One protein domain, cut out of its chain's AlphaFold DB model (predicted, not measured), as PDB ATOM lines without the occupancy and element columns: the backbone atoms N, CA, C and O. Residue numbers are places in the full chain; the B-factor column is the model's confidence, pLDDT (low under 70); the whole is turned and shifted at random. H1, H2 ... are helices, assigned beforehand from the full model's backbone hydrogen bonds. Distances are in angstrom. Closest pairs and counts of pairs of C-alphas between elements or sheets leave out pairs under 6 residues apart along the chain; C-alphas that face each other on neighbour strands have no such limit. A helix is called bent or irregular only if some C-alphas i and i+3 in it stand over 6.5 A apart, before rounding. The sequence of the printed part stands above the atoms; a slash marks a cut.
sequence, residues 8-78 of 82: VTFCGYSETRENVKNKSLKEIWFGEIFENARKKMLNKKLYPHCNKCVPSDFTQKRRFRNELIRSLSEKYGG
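AT A GLANCE: This is residues 8 to 78 of the 82 residues of the protein "SPASM domain-containing protein" of Candidatus Aenigmarchaeota archaeon (UniProt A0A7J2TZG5). A small body of loop and short helices sends out one long, straight helix as an arm: H4 sticks out from the end of the body where H3 lies, and body and arm make an open V with H3 near its corner. In the body, H1, H2 and H3 follow one another from one end to the other, and the stretch of residues 8 to 24, with no named element, folds back on itself beside H2. The printed part has 71 residues with four named helices, in the order H1, H2, H3, H4, and no named strand; the class is all helix. The whole is only just loose, close to extended, with a radius of gyration of the C-alphas of 16.3 A and spans of 46 by 31 by 19 A, the arm making much of the length.

IN THESE COORDINATES: Begin at C-alpha 8, at (2.378, -34.095, 46.436), and go through residues 8 to 24, whose C-alphas lie 6 to 20 A from the mean of all C-alphas. Find C-alpha 25 at (6.660, -40.248, 42.821), where H1 begins; it holds residues 25 to 29 and measures 6.0 A from first to last C-alpha. H2 takes residues 32 to 42, over 15.2 A. H3 follows at residues 48 to 52, over 8.4 A; it is neither bent nor irregular, but only just: C-alphas 48 and 51 are 6.4 A apart. H4 runs from residue 55 to residue 76, over 32.0 A, and ends at C-alpha 76, at (31.479, -36.807, 59.553).

HOW THE PARTS SIT: Look first at H1 and H2, which are close but not clearly touching: their closest C-alphas, those of Ile 28 and Phe 34, are 7.2 A apart. H2 and H3 are apart, and so are H3 and H4. H4 is also apart from H1 and from H2, and H1 is apart from H3. On the backbone, you find each O i to N i+4 pair within hydrogen-bond range in H1, H2 and H4. In H3 this holds for 0 of 1 pair, while 2 of 2 O i to N i+3 pairs are within range.

THE WHOLE: The two C-alphas farthest apart are those of Pro 48 and Gly 78, 49.0 A. Residues 54 to 78, of which 55 to 76 belong to H4, stand free, and so do residues 39 to 44, of which 39 to 42 belong to H2. Without these stretches the body has 40 residues and spans 30 by 16 by 11 A. The links H1 to H2, H2 to H3 and H3 to H4 are tight, and the printed part has no cut. Read the B-factor column for the pLDDT: its mean over the printed part is 91.4, and residues 76 to 78 are under 70.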
ATOM      1  N   VAL A   8       1.297 -34.622  47.266       96.81
ATOM      2  CA  VAL A   8       2.378 -34.095  46.436       96.81
ATOM      3  C   VAL A   8       1.848 -32.977  45.560       96.81
ATOM      4  O   VAL A   8       0.836 -33.115  44.875       96.81
ATOM      5  N   THR A   9       2.558 -31.858  45.556       94.31
ATOM      6  CA  THR A   9       2.210 -30.695  44.744       94.31
ATOM      7  C   THR A   9       3.457 -29.961  44.255       94.31
ATOM      8  O   THR A   9       4.535 -30.096  44.845       94.31
ATOM      9  N   PHE A  10       3.349 -29.180  43.178       91.69
ATOM     10  CA  PHE A  10       4.497 -28.478  42.594       91.69
ATOM     11  C   PHE A  10       4.923 -27.246  43.412       91.69
ATOM     12  O   PHE A  10       6.103 -26.907  43.436       91.69
ATOM     13  N   CYS A  11       3.995 -26.606  44.134       89.69
ATOM     14  CA  CYS A  11       4.233 -25.391  44.921       89.69
ATOM     15  C   CYS A  11       3.439 -25.418  46.237       89.69
ATOM     16  O   CYS A  11       2.384 -26.037  46.310       89.69
ATOM     17  N   GLY A  12       3.917 -24.723  47.277       86.94
ATOM     18  CA  GLY A  12       3.233 -24.644  48.576       86.94
ATOM     19  C   GLY A  12       1.808 -24.078  48.501       86.94
ATOM     20  O   GLY A  12       0.937 -24.558  49.221       86.94
ATOM     21  N   TYR A  13       1.572 -23.143  47.574       88.31
ATOM     22  CA  TYR A  13       0.280 -22.486  47.336       88.31
ATOM     23  C   TYR A  13      -0.612 -23.188  46.304       88.31
ATOM     24  O   TYR A  13      -1.688 -22.692  45.987       88.31
ATOM     25  N   SER A  14      -0.175 -24.317  45.747       88.19
ATOM     26  CA  SER A  14      -0.997 -25.049  44.789       88.19
ATOM     27  C   SER A  14      -2.073 -25.853  45.515       88.19
ATOM     28  O   SER A  14      -1.791 -26.616  46.441       88.19
ATOM     29  N   GLU A  15      -3.310 -25.697  45.057       86.75
ATOM     30  CA  GLU A  15      -4.474 -26.445  45.538       86.75
ATOM     31  C   GLU A  15      -4.546 -27.837  44.905       86.75
ATOM     32  O   GLU A  15      -4.945 -28.806  45.551       86.75
ATOM     33  N   THR A  16      -4.094 -27.956  43.653       90.56
ATOM     34  CA  THR A  16      -4.032 -29.235  42.951       90.56
ATOM     35  C   THR A  16      -2.893 -30.084  43.513       90.56
ATOM     36  O   THR A  16      -1.759 -29.609  43.697       90.56
ATOM     37  N   ARG A  17      -3.207 -31.348  43.799       93.12
ATOM     38  CA  ARG A  17      -2.324 -32.309  44.460       93.12
ATOM     39  C   ARG A  17      -2.615 -33.726  43.984       93.12
ATOM     40  O   ARG A  17      -3.767 -34.066  43.739       93.12
ATOM     41  N   GLU A  18      -1.572 -34.539  43.916       96.44
ATOM     42  CA  GLU A  18      -1.684 -36.000  43.849       96.44
ATOM     43  C   GLU A  18      -1.259 -36.598  45.190       96.44
ATOM     44  O   GLU A  18      -0.817 -35.866  46.071       96.44
ATOM     45  N   ASN A  19      -1.381 -37.910  45.381       97.25
ATOM     46  CA  ASN A  19      -0.957 -38.554  46.622       97.25
ATOM     47  C   ASN A  19      -0.070 -39.768  46.334       97.25
ATOM     48  O   ASN A  19      -0.416 -40.603  45.495       97.25
ATOM     49  N   VAL A  20       1.046 -39.880  47.061       97.31
ATOM     50  CA  VAL A  20       1.999 -40.999  46.932       97.31
ATOM     51  C   VAL A  20       1.402 -42.359  47.289       97.31
ATOM     52  O   VAL A  20       1.952 -43.384  46.906       97.31
ATOM     53  N   LYS A  21       0.277 -42.384  48.013       97.12
ATOM     54  CA  LYS A  21      -0.463 -43.614  48.323       97.12
ATOM     55  C   LYS A  21      -1.100 -44.245  47.081       97.12
ATOM     56  O   LYS A  21      -1.353 -45.441  47.090       97.12
ATOM     57  N   ASN A  22      -1.351 -43.450  46.037       97.50
ATOM     58  CA  ASN A  22      -2.070 -43.887  44.836       97.50
ATOM     59  C   ASN A  22      -1.155 -44.042  43.614       97.50
ATOM     60  O   ASN A  22      -1.496 -44.765  42.685       97.50
ATOM     61  N   LYS A  23      -0.035 -43.313  43.579       97.00
ATOM     62  CA  LYS A  23       0.902 -43.256  42.452       97.00
ATOM     63  C   LYS A  23       2.326 -43.153  42.976       97.00
ATOM     64  O   LYS A  23       2.575 -42.484  43.980       97.00
ATOM     65  N   SER A  24       3.279 -43.740  42.266       97.75
ATOM     66  CA  SER A  24       4.695 -43.528  42.553       97.75
ATOM     67  C   SER A  24       5.087 -42.064  42.332       97.75
ATOM     68  O   SER A  24       4.510 -41.346  41.512       97.75
ATOM     69  N   LEU A  25       6.136 -41.605  43.020       97.19
ATOM     70  CA  LEU A  25       6.660 -40.248  42.821       97.19
ATOM     71  C   LEU A  25       7.067 -39.981  41.367       97.19
ATOM     72  O   LEU A  25       6.928 -38.854  40.897       97.19
ATOM     73  N   LYS A  26       7.548 -41.008  40.656       97.81
ATOM     74  CA  LYS A  26       7.904 -40.910  39.237       97.81
ATOM     75  C   LYS A  26       6.665 -40.620  38.390       97.81
ATOM     76  O   LYS A  26       6.689 -39.682  37.599       97.81
ATOM     77  N   GLU A  27       5.589 -41.373  38.592       98.31
ATOM     78  CA  GLU A  27       4.319 -41.157  37.888       98.31
ATOM     79  C   GLU A  27       3.728 -39.783  38.193       98.31
ATOM     80  O   GLU A  27       3.294 -39.099  37.277       98.31
ATOM     81  N   ILE A  28       3.773 -39.334  39.450       97.69
ATOM     82  CA  ILE A  28       3.296 -37.995  39.829       97.69
ATOM     83  C   ILE A  28       4.143 -36.902  39.156       97.69
ATOM     84  O   ILE A  28       3.614 -35.912  38.649       97.69
ATOM     85  N   TRP A  29       5.469 -37.063  39.136       96.81
ATOM     86  CA  TRP A  29       6.396 -36.062  38.599       96.81
ATOM     87  C   TRP A  29       6.282 -35.888  37.083       96.81
ATOM     88  O   TRP A  29       6.345 -34.763  36.575       96.81
ATOM     89  N   PHE A  30       6.118 -36.994  36.358       97.81
ATOM     90  CA  PHE A  30       5.878 -36.997  34.912       97.81
ATOM     91  C   PHE A  30       4.385 -36.971  34.556       97.81
ATOM     92  O   PHE A  30       4.030 -37.009  33.384       97.81
ATOM     93  N   GLY A  31       3.523 -36.865  35.565       96.56
ATOM     94  CA  GLY A  31       2.085 -36.762  35.421       96.56
ATOM     95  C   GLY A  31       1.629 -35.372  34.993       96.56
ATOM     96  O   GLY A  31       2.381 -34.391  34.977       96.56
ATOM     97  N   GLU A  32       0.343 -35.288  34.674       96.00
ATOM     98  CA  GLU A  32      -0.273 -34.124  34.043       96.00
ATOM     99  C   GLU A  32      -0.133 -32.833  34.861       96.00
ATOM    100  O   GLU A  32       0.187 -31.783  34.306       96.00
ATOM    101  N   ILE A  33      -0.311 -32.899  36.188       94.75
ATOM    102  CA  ILE A  33      -0.236 -31.718  37.063       94.75
ATOM    103  C   ILE A  33       1.133 -31.045  36.955       94.75
ATOM    104  O   ILE A  33       1.228 -29.833  36.748       94.75
ATOM    105  N   PHE A  34       2.201 -31.831  37.102       96.38
ATOM    106  CA  PHE A  34       3.564 -31.316  37.065       96.38
ATOM    107  C   PHE A  34       3.972 -30.914  35.647       96.38
ATOM    108  O   PHE A  34       4.647 -29.899  35.477       96.38
ATOM    109  N   GLU A  35       3.529 -31.651  34.630       96.88
ATOM    110  CA  GLU A  35       3.800 -31.315  33.235       96.88
ATOM    111  C   GLU A  35       3.141 -29.994  32.820       96.88
ATOM    112  O   GLU A  35       3.796 -29.118  32.253       96.88
ATOM    113  N   ASN A  36       1.874 -29.786  33.180       95.62
ATOM    114  CA  ASN A  36       1.175 -28.528  32.933       95.62
ATOM    115  C   ASN A  36       1.834 -27.364  33.687       95.62
ATOM    116  O   ASN A  36       2.043 -26.292  33.115       95.62
ATOM    117  N   ALA A  37       2.225 -27.580  34.948       94.94
ATOM    118  CA  ALA A  37       2.926 -26.564  35.725       94.94
ATOM    119  C   ALA A  37       4.257 -26.161  35.069       94.94
ATOM    120  O   ALA A  37       4.517 -24.965  34.911       94.94
ATOM    121  N   ARG A  38       5.063 -27.132  34.609       95.69
ATOM    122  CA  ARG A  38       6.307 -26.875  33.860       95.69
ATOM    123  C   ARG A  38       6.046 -26.088  32.577       95.69
ATOM    124  O   ARG A  38       6.671 -25.048  32.371       95.69
ATOM    125  N   LYS A  39       5.087 -26.524  31.749       97.38
ATOM    126  CA  LYS A  39       4.711 -25.827  30.504       97.38
ATOM    127  C   LYS A  39       4.285 -24.386  30.768       97.38
ATOM    128  O   LYS A  39       4.709 -23.478  30.055       97.38
ATOM    129  N   LYS A  40       3.471 -24.152  31.795       95.62
ATOM    130  CA  LYS A  40       3.031 -22.809  32.194       95.62
ATOM    131  C   LYS A  40       4.191 -21.914  32.615       95.62
ATOM    132  O   LYS A  40       4.271 -20.780  32.145       95.62
ATOM    133  N   MET A  41       5.106 -22.428  33.438       93.25
ATOM    134  CA  MET A  41       6.300 -21.688  33.859       93.25
ATOM    135  C   MET A  41       7.194 -21.321  32.670       93.25
ATOM    136  O   MET A  41       7.574 -20.159  32.543       93.25
ATOM    137  N   LEU A  42       7.462 -22.266  31.761       96.31
ATOM    138  CA  LEU A  42       8.271 -22.024  30.558       96.31
ATOM    139  C   LEU A  42       7.645 -20.968  29.637       96.31
ATOM    140  O   LEU A  42       8.344 -20.107  29.112       96.31
ATOM    141  N   ASN A  43       6.320 -20.985  29.499       97.31
ATOM    142  CA  ASN A  43       5.581 -20.023  28.681       97.31
ATOM    143  C   ASN A  43       5.280 -18.697  29.399       97.31
ATOM    144  O   ASN A  43       4.506 -17.895  28.880       97.31
ATOM    145  N   LYS A  44       5.834 -18.463  30.600       94.50
ATOM    146  CA  LYS A  44       5.561 -17.278  31.439       94.50
ATOM    147  C   LYS A  44       4.066 -17.077  31.761       94.50
ATOM    148  O   LYS A  44       3.641 -15.979  32.108       94.50
ATOM    149  N   LYS A  45       3.262 -18.143  31.691       96.00
ATOM    150  CA  LYS A  45       1.824 -18.169  32.014       96.00
ATOM    151  C   LYS A  45       1.620 -18.691  33.433       96.00
ATOM    152  O   LYS A  45       1.176 -19.819  33.636       96.00
ATOM    153  N   LEU A  46       2.012 -17.885  34.415       92.25
ATOM    154  CA  LEU A  46       1.981 -18.274  35.826       92.25
ATOM    155  C   LEU A  46       0.547 -18.440  36.354       92.25
ATOM    156  O   LEU A  46      -0.403 -17.858  35.837       92.25
ATOM    157  N   TYR A  47       0.392 -19.249  37.403       91.44
ATOM    158  CA  TYR A  47      -0.890 -19.391  38.091       91.44
ATOM    159  C   TYR A  47      -1.209 -18.122  38.897       91.44
ATOM    160  O   TYR A  47      -0.277 -17.450  39.344       91.44
ATOM    161  N   PRO A  48      -2.495 -17.826  39.174       92.25
ATOM    162  CA  PRO A  48      -2.874 -16.638  39.938       92.25
ATOM    163  C   PRO A  48      -2.149 -16.525  41.282       92.25
ATOM    164  O   PRO A  48      -1.670 -15.455  41.625       92.25
ATOM    165  N   HIS A  49      -1.976 -17.639  42.004       90.81
ATOM    166  CA  HIS A  49      -1.297 -17.659  43.303       90.81
ATOM    167  C   HIS A  49       0.216 -17.383  43.232       90.81
ATOM    168  O   HIS A  49       0.842 -17.165  44.267       90.81
ATOM    169  N   CYS A  50       0.835 -17.398  42.047       90.62
ATOM    170  CA  CYS A  50       2.266 -17.130  41.910       90.62
ATOM    171  C   CYS A  50       2.632 -15.676  42.249       90.62
ATOM    172  O   CYS A  50       3.787 -15.423  42.577       90.62
ATOM    173  N   ASN A  51       1.675 -14.743  42.236       89.69
ATOM    174  CA  ASN A  51       1.898 -13.363  42.684       89.69
ATOM    175  C   ASN A  51       2.147 -13.246  44.203       89.69
ATOM    176  O   ASN A  51       2.749 -12.275  44.642       89.69
ATOM    177  N   LYS A  52       1.726 -14.246  44.989       89.38
ATOM    178  CA  LYS A  52       1.980 -14.371  46.435       89.38
ATOM    179  C   LYS A  52       3.268 -15.143  46.735       89.38
ATOM    180  O   LYS A  52       3.544 -15.460  47.889       89.38
ATOM    181  N   CYS A  53       4.021 -15.531  45.702       88.00
ATOM    182  CA  CYS A  53       5.274 -16.245  45.893       88.00
ATOM    183  C   CYS A  53       6.251 -15.378  46.692       88.00
ATOM    184  O   CYS A  53       6.323 -14.170  46.486       88.00
ATOM    185  N   VAL A  54       7.024 -16.017  47.569       87.56
ATOM    186  CA  VAL A  54       8.099 -15.397  48.347       87.56
ATOM    187  C   VAL A  54       9.419 -15.957  47.807       87.56
ATOM    188  O   VAL A  54       9.858 -17.021  48.246       87.56
ATOM    189  N   PRO A  55      10.054 -15.321  46.800       80.81
ATOM    190  CA  PRO A  55      11.254 -15.872  46.163       80.81
ATOM    191  C   PRO A  55      12.421 -16.055  47.137       80.81
ATOM    192  O   PRO A  55      13.245 -16.953  46.948       80.81
ATOM    193  N   SER A  56      12.468 -15.250  48.203       87.56
ATOM    194  CA  SER A  56      13.461 -15.377  49.269       87.56
ATOM    195  C   SER A  56      13.401 -16.735  49.971       87.56
ATOM    196  O   SER A  56      14.440 -17.242  50.375       87.56
ATOM    197  N   ASP A  57      12.249 -17.407  50.042       85.81
ATOM    198  CA  ASP A  57      12.181 -18.750  50.627       85.81
ATOM    199  C   ASP A  57      13.040 -19.752  49.852       85.81
ATOM    200  O   ASP A  57      13.651 -20.644  50.442       85.81
ATOM    201  N   PHE A  58      13.100 -19.630  48.523       83.31
ATOM    202  CA  PHE A  58      13.911 -20.522  47.697       83.31
ATOM    203  C   PHE A  58      15.404 -20.241  47.865       83.31
ATOM    204  O   PHE A  58      16.193 -21.183  47.981       83.31
ATOM    205  N   THR A  59      15.802 -18.967  47.922       89.44
ATOM    206  CA  THR A  59      17.208 -18.597  48.135       89.44
ATOM    207  C   THR A  59      17.676 -18.985  49.538       89.44
ATOM    208  O   THR A  59      18.750 -19.573  49.678       89.44
ATOM    209  N   GLN A  60      16.841 -18.785  50.559       91.12
ATOM    210  CA  GLN A  60      17.137 -19.174  51.939       91.12
ATOM    211  C   GLN A  60      17.212 -20.692  52.100       91.12
ATOM    212  O   GLN A  60      18.161 -21.195  52.695       91.12
ATOM    213  N   LYS A  61      16.299 -21.460  51.490       88.12
ATOM    214  CA  LYS A  61      16.383 -22.933  51.491       88.12
ATOM    215  C   LYS A  61      17.676 -23.441  50.855       88.12
ATOM    216  O   LYS A  61      18.271 -24.386  51.369       88.12
ATOM    217  N   ARG A  62      18.134 -22.818  49.762       90.88
ATOM    218  CA  ARG A  62      19.428 -23.149  49.145       90.88
ATOM    219  C   ARG A  62      20.584 -22.868  50.105       90.88
ATOM    220  O   ARG A  62      21.452 -23.722  50.259       90.88
ATOM    221  N   ARG A  63      20.573 -21.708  50.765       94.56
ATOM    222  CA  ARG A  63      21.577 -21.339  51.766       94.56
ATOM    223  C   ARG A  63      21.616 -22.340  52.923       94.56
ATOM    224  O   ARG A  63      22.674 -22.909  53.172       94.56
ATOM    225  N   PHE A  64      20.477 -22.625  53.551       94.69
ATOM    226  CA  PHE A  64      20.389 -23.585  54.656       94.69
ATOM    227  C   PHE A  64      20.846 -24.985  54.253       94.69
ATOM    228  O   PHE A  64      21.545 -25.645  55.014       94.69
ATOM    229  N   ARG A  65      20.505 -25.441  53.040       93.44
ATOM    230  CA  ARG A  65      20.981 -26.732  52.529       93.44
ATOM    231  C   ARG A  65      22.507 -26.768  52.434       93.44
ATOM    232  O   ARG A  65      23.103 -27.764  52.828       93.44
ATOM    233  N   ASN A  66      23.130 -25.709  51.926       94.94
ATOM    234  CA  ASN A  66      24.586 -25.635  51.811       94.94
ATOM    235  C   ASN A  66      25.264 -25.591  53.186       94.94
ATOM    236  O   ASN A  66      26.248 -26.293  53.399       94.94
ATOM    237  N   GLU A  67      24.723 -24.804  54.119       95.56
ATOM    238  CA  GLU A  67      25.219 -24.738  55.499       95.56
ATOM    239  C   GLU A  67      25.104 -26.102  56.194       95.56
ATOM    240  O   GLU A  67      26.075 -26.560  56.792       95.56
ATOM    241  N   LEU A  68      23.976 -26.802  56.032       94.69
ATOM    242  CA  LEU A  68      23.774 -28.150  56.568       94.69
ATOM    243  C   LEU A  68      24.768 -29.160  55.982       94.69
ATOM    244  O   LEU A  68      25.343 -29.945  56.731       94.69
ATOM    245  N   ILE A  69      24.985 -29.145  54.661       94.31
ATOM    246  CA  ILE A  69      25.970 -30.019  54.002       94.31
ATOM    247  C   ILE A  69      27.364 -29.760  54.570       94.31
ATOM    248  O   ILE A  69      28.052 -30.717  54.915       94.31
ATOM    249  N   ARG A  70      27.755 -28.487  54.719       94.12
ATOM    250  CA  ARG A  70      29.041 -28.110  55.313       94.12
ATOM    251  C   ARG A  70      29.174 -28.660  56.733       94.12
ATOM    252  O   ARG A  70      30.118 -29.395  57.001       94.12
ATOM    253  N   SER A  71      28.200 -28.404  57.605       93.12
ATOM    254  CA  SER A  71      28.236 -28.889  58.990       93.12
ATOM    255  C   SER A  71      28.255 -30.417  59.093       93.12
ATOM    256  O   SER A  71      28.948 -30.967  59.943       93.12
ATOM    257  N   LEU A  72      27.528 -31.125  58.224       92.25
ATOM    258  CA  LEU A  72      27.574 -32.590  58.172       92.25
ATOM    259  C   LEU A  72      28.926 -33.094  57.654       92.25
ATOM    260  O   LEU A  72      29.450 -34.062  58.197       92.25
ATOM    261  N   SER A  73      29.514 -32.434  56.654       89.12
ATOM    262  CA  SER A  73      30.846 -32.785  56.150       89.12
ATOM    263  C   SER A  73      31.950 -32.521  57.172       89.12
ATOM    264  O   SER A  73      32.853 -33.332  57.292       89.12
ATOM    265  N   GLU A  74      31.861 -31.463  57.975       83.00
ATOM    266  CA  GLU A  74      32.819 -31.197  59.057       83.00
ATOM    267  C   GLU A  74      32.670 -32.217  60.196       83.00
ATOM    268  O   GLU A  74      33.659 -32.685  60.754       83.00
ATOM    269  N   LYS A  75      31.432 -32.611  60.514       75.00
ATOM    270  CA  LYS A  75      31.131 -33.551  61.602       75.00
ATOM    271  C   LYS A  75      31.455 -35.012  61.263       75.00
ATOM    272  O   LYS A  75      31.799 -35.771  62.164       75.00
ATOM    273  N   TYR A  76      31.325 -35.412  59.997       67.69
ATOM    274  CA  TYR A  76      31.479 -36.807  59.553       67.69
ATOM    275  C   TYR A  76      32.589 -37.018  58.504       67.69
ATOM    276  O   TYR A  76      32.855 -38.153  58.121       67.69
ATOM    277  N   GLY A  77      33.263 -35.958  58.047       60.38
ATOM    278  CA  GLY A  77      34.328 -36.001  57.034       60.38
ATOM    279  C   GLY A  77      35.726 -36.336  57.562       60.38
ATOM    280  O   GLY A  77      36.673 -36.344  56.785       60.38
ATOM    281  N   GLY A  78      35.869 -36.658  58.850       55.66
ATOM    282  CA  GLY A  78      37.113 -37.157  59.456       55.66
ATOM    283  C   GLY A  78      37.317 -38.675  59.341       55.66
ATOM    284  O   GLY A  78      37.999 -39.257  60.177       55.66
TER     285      GLY A  78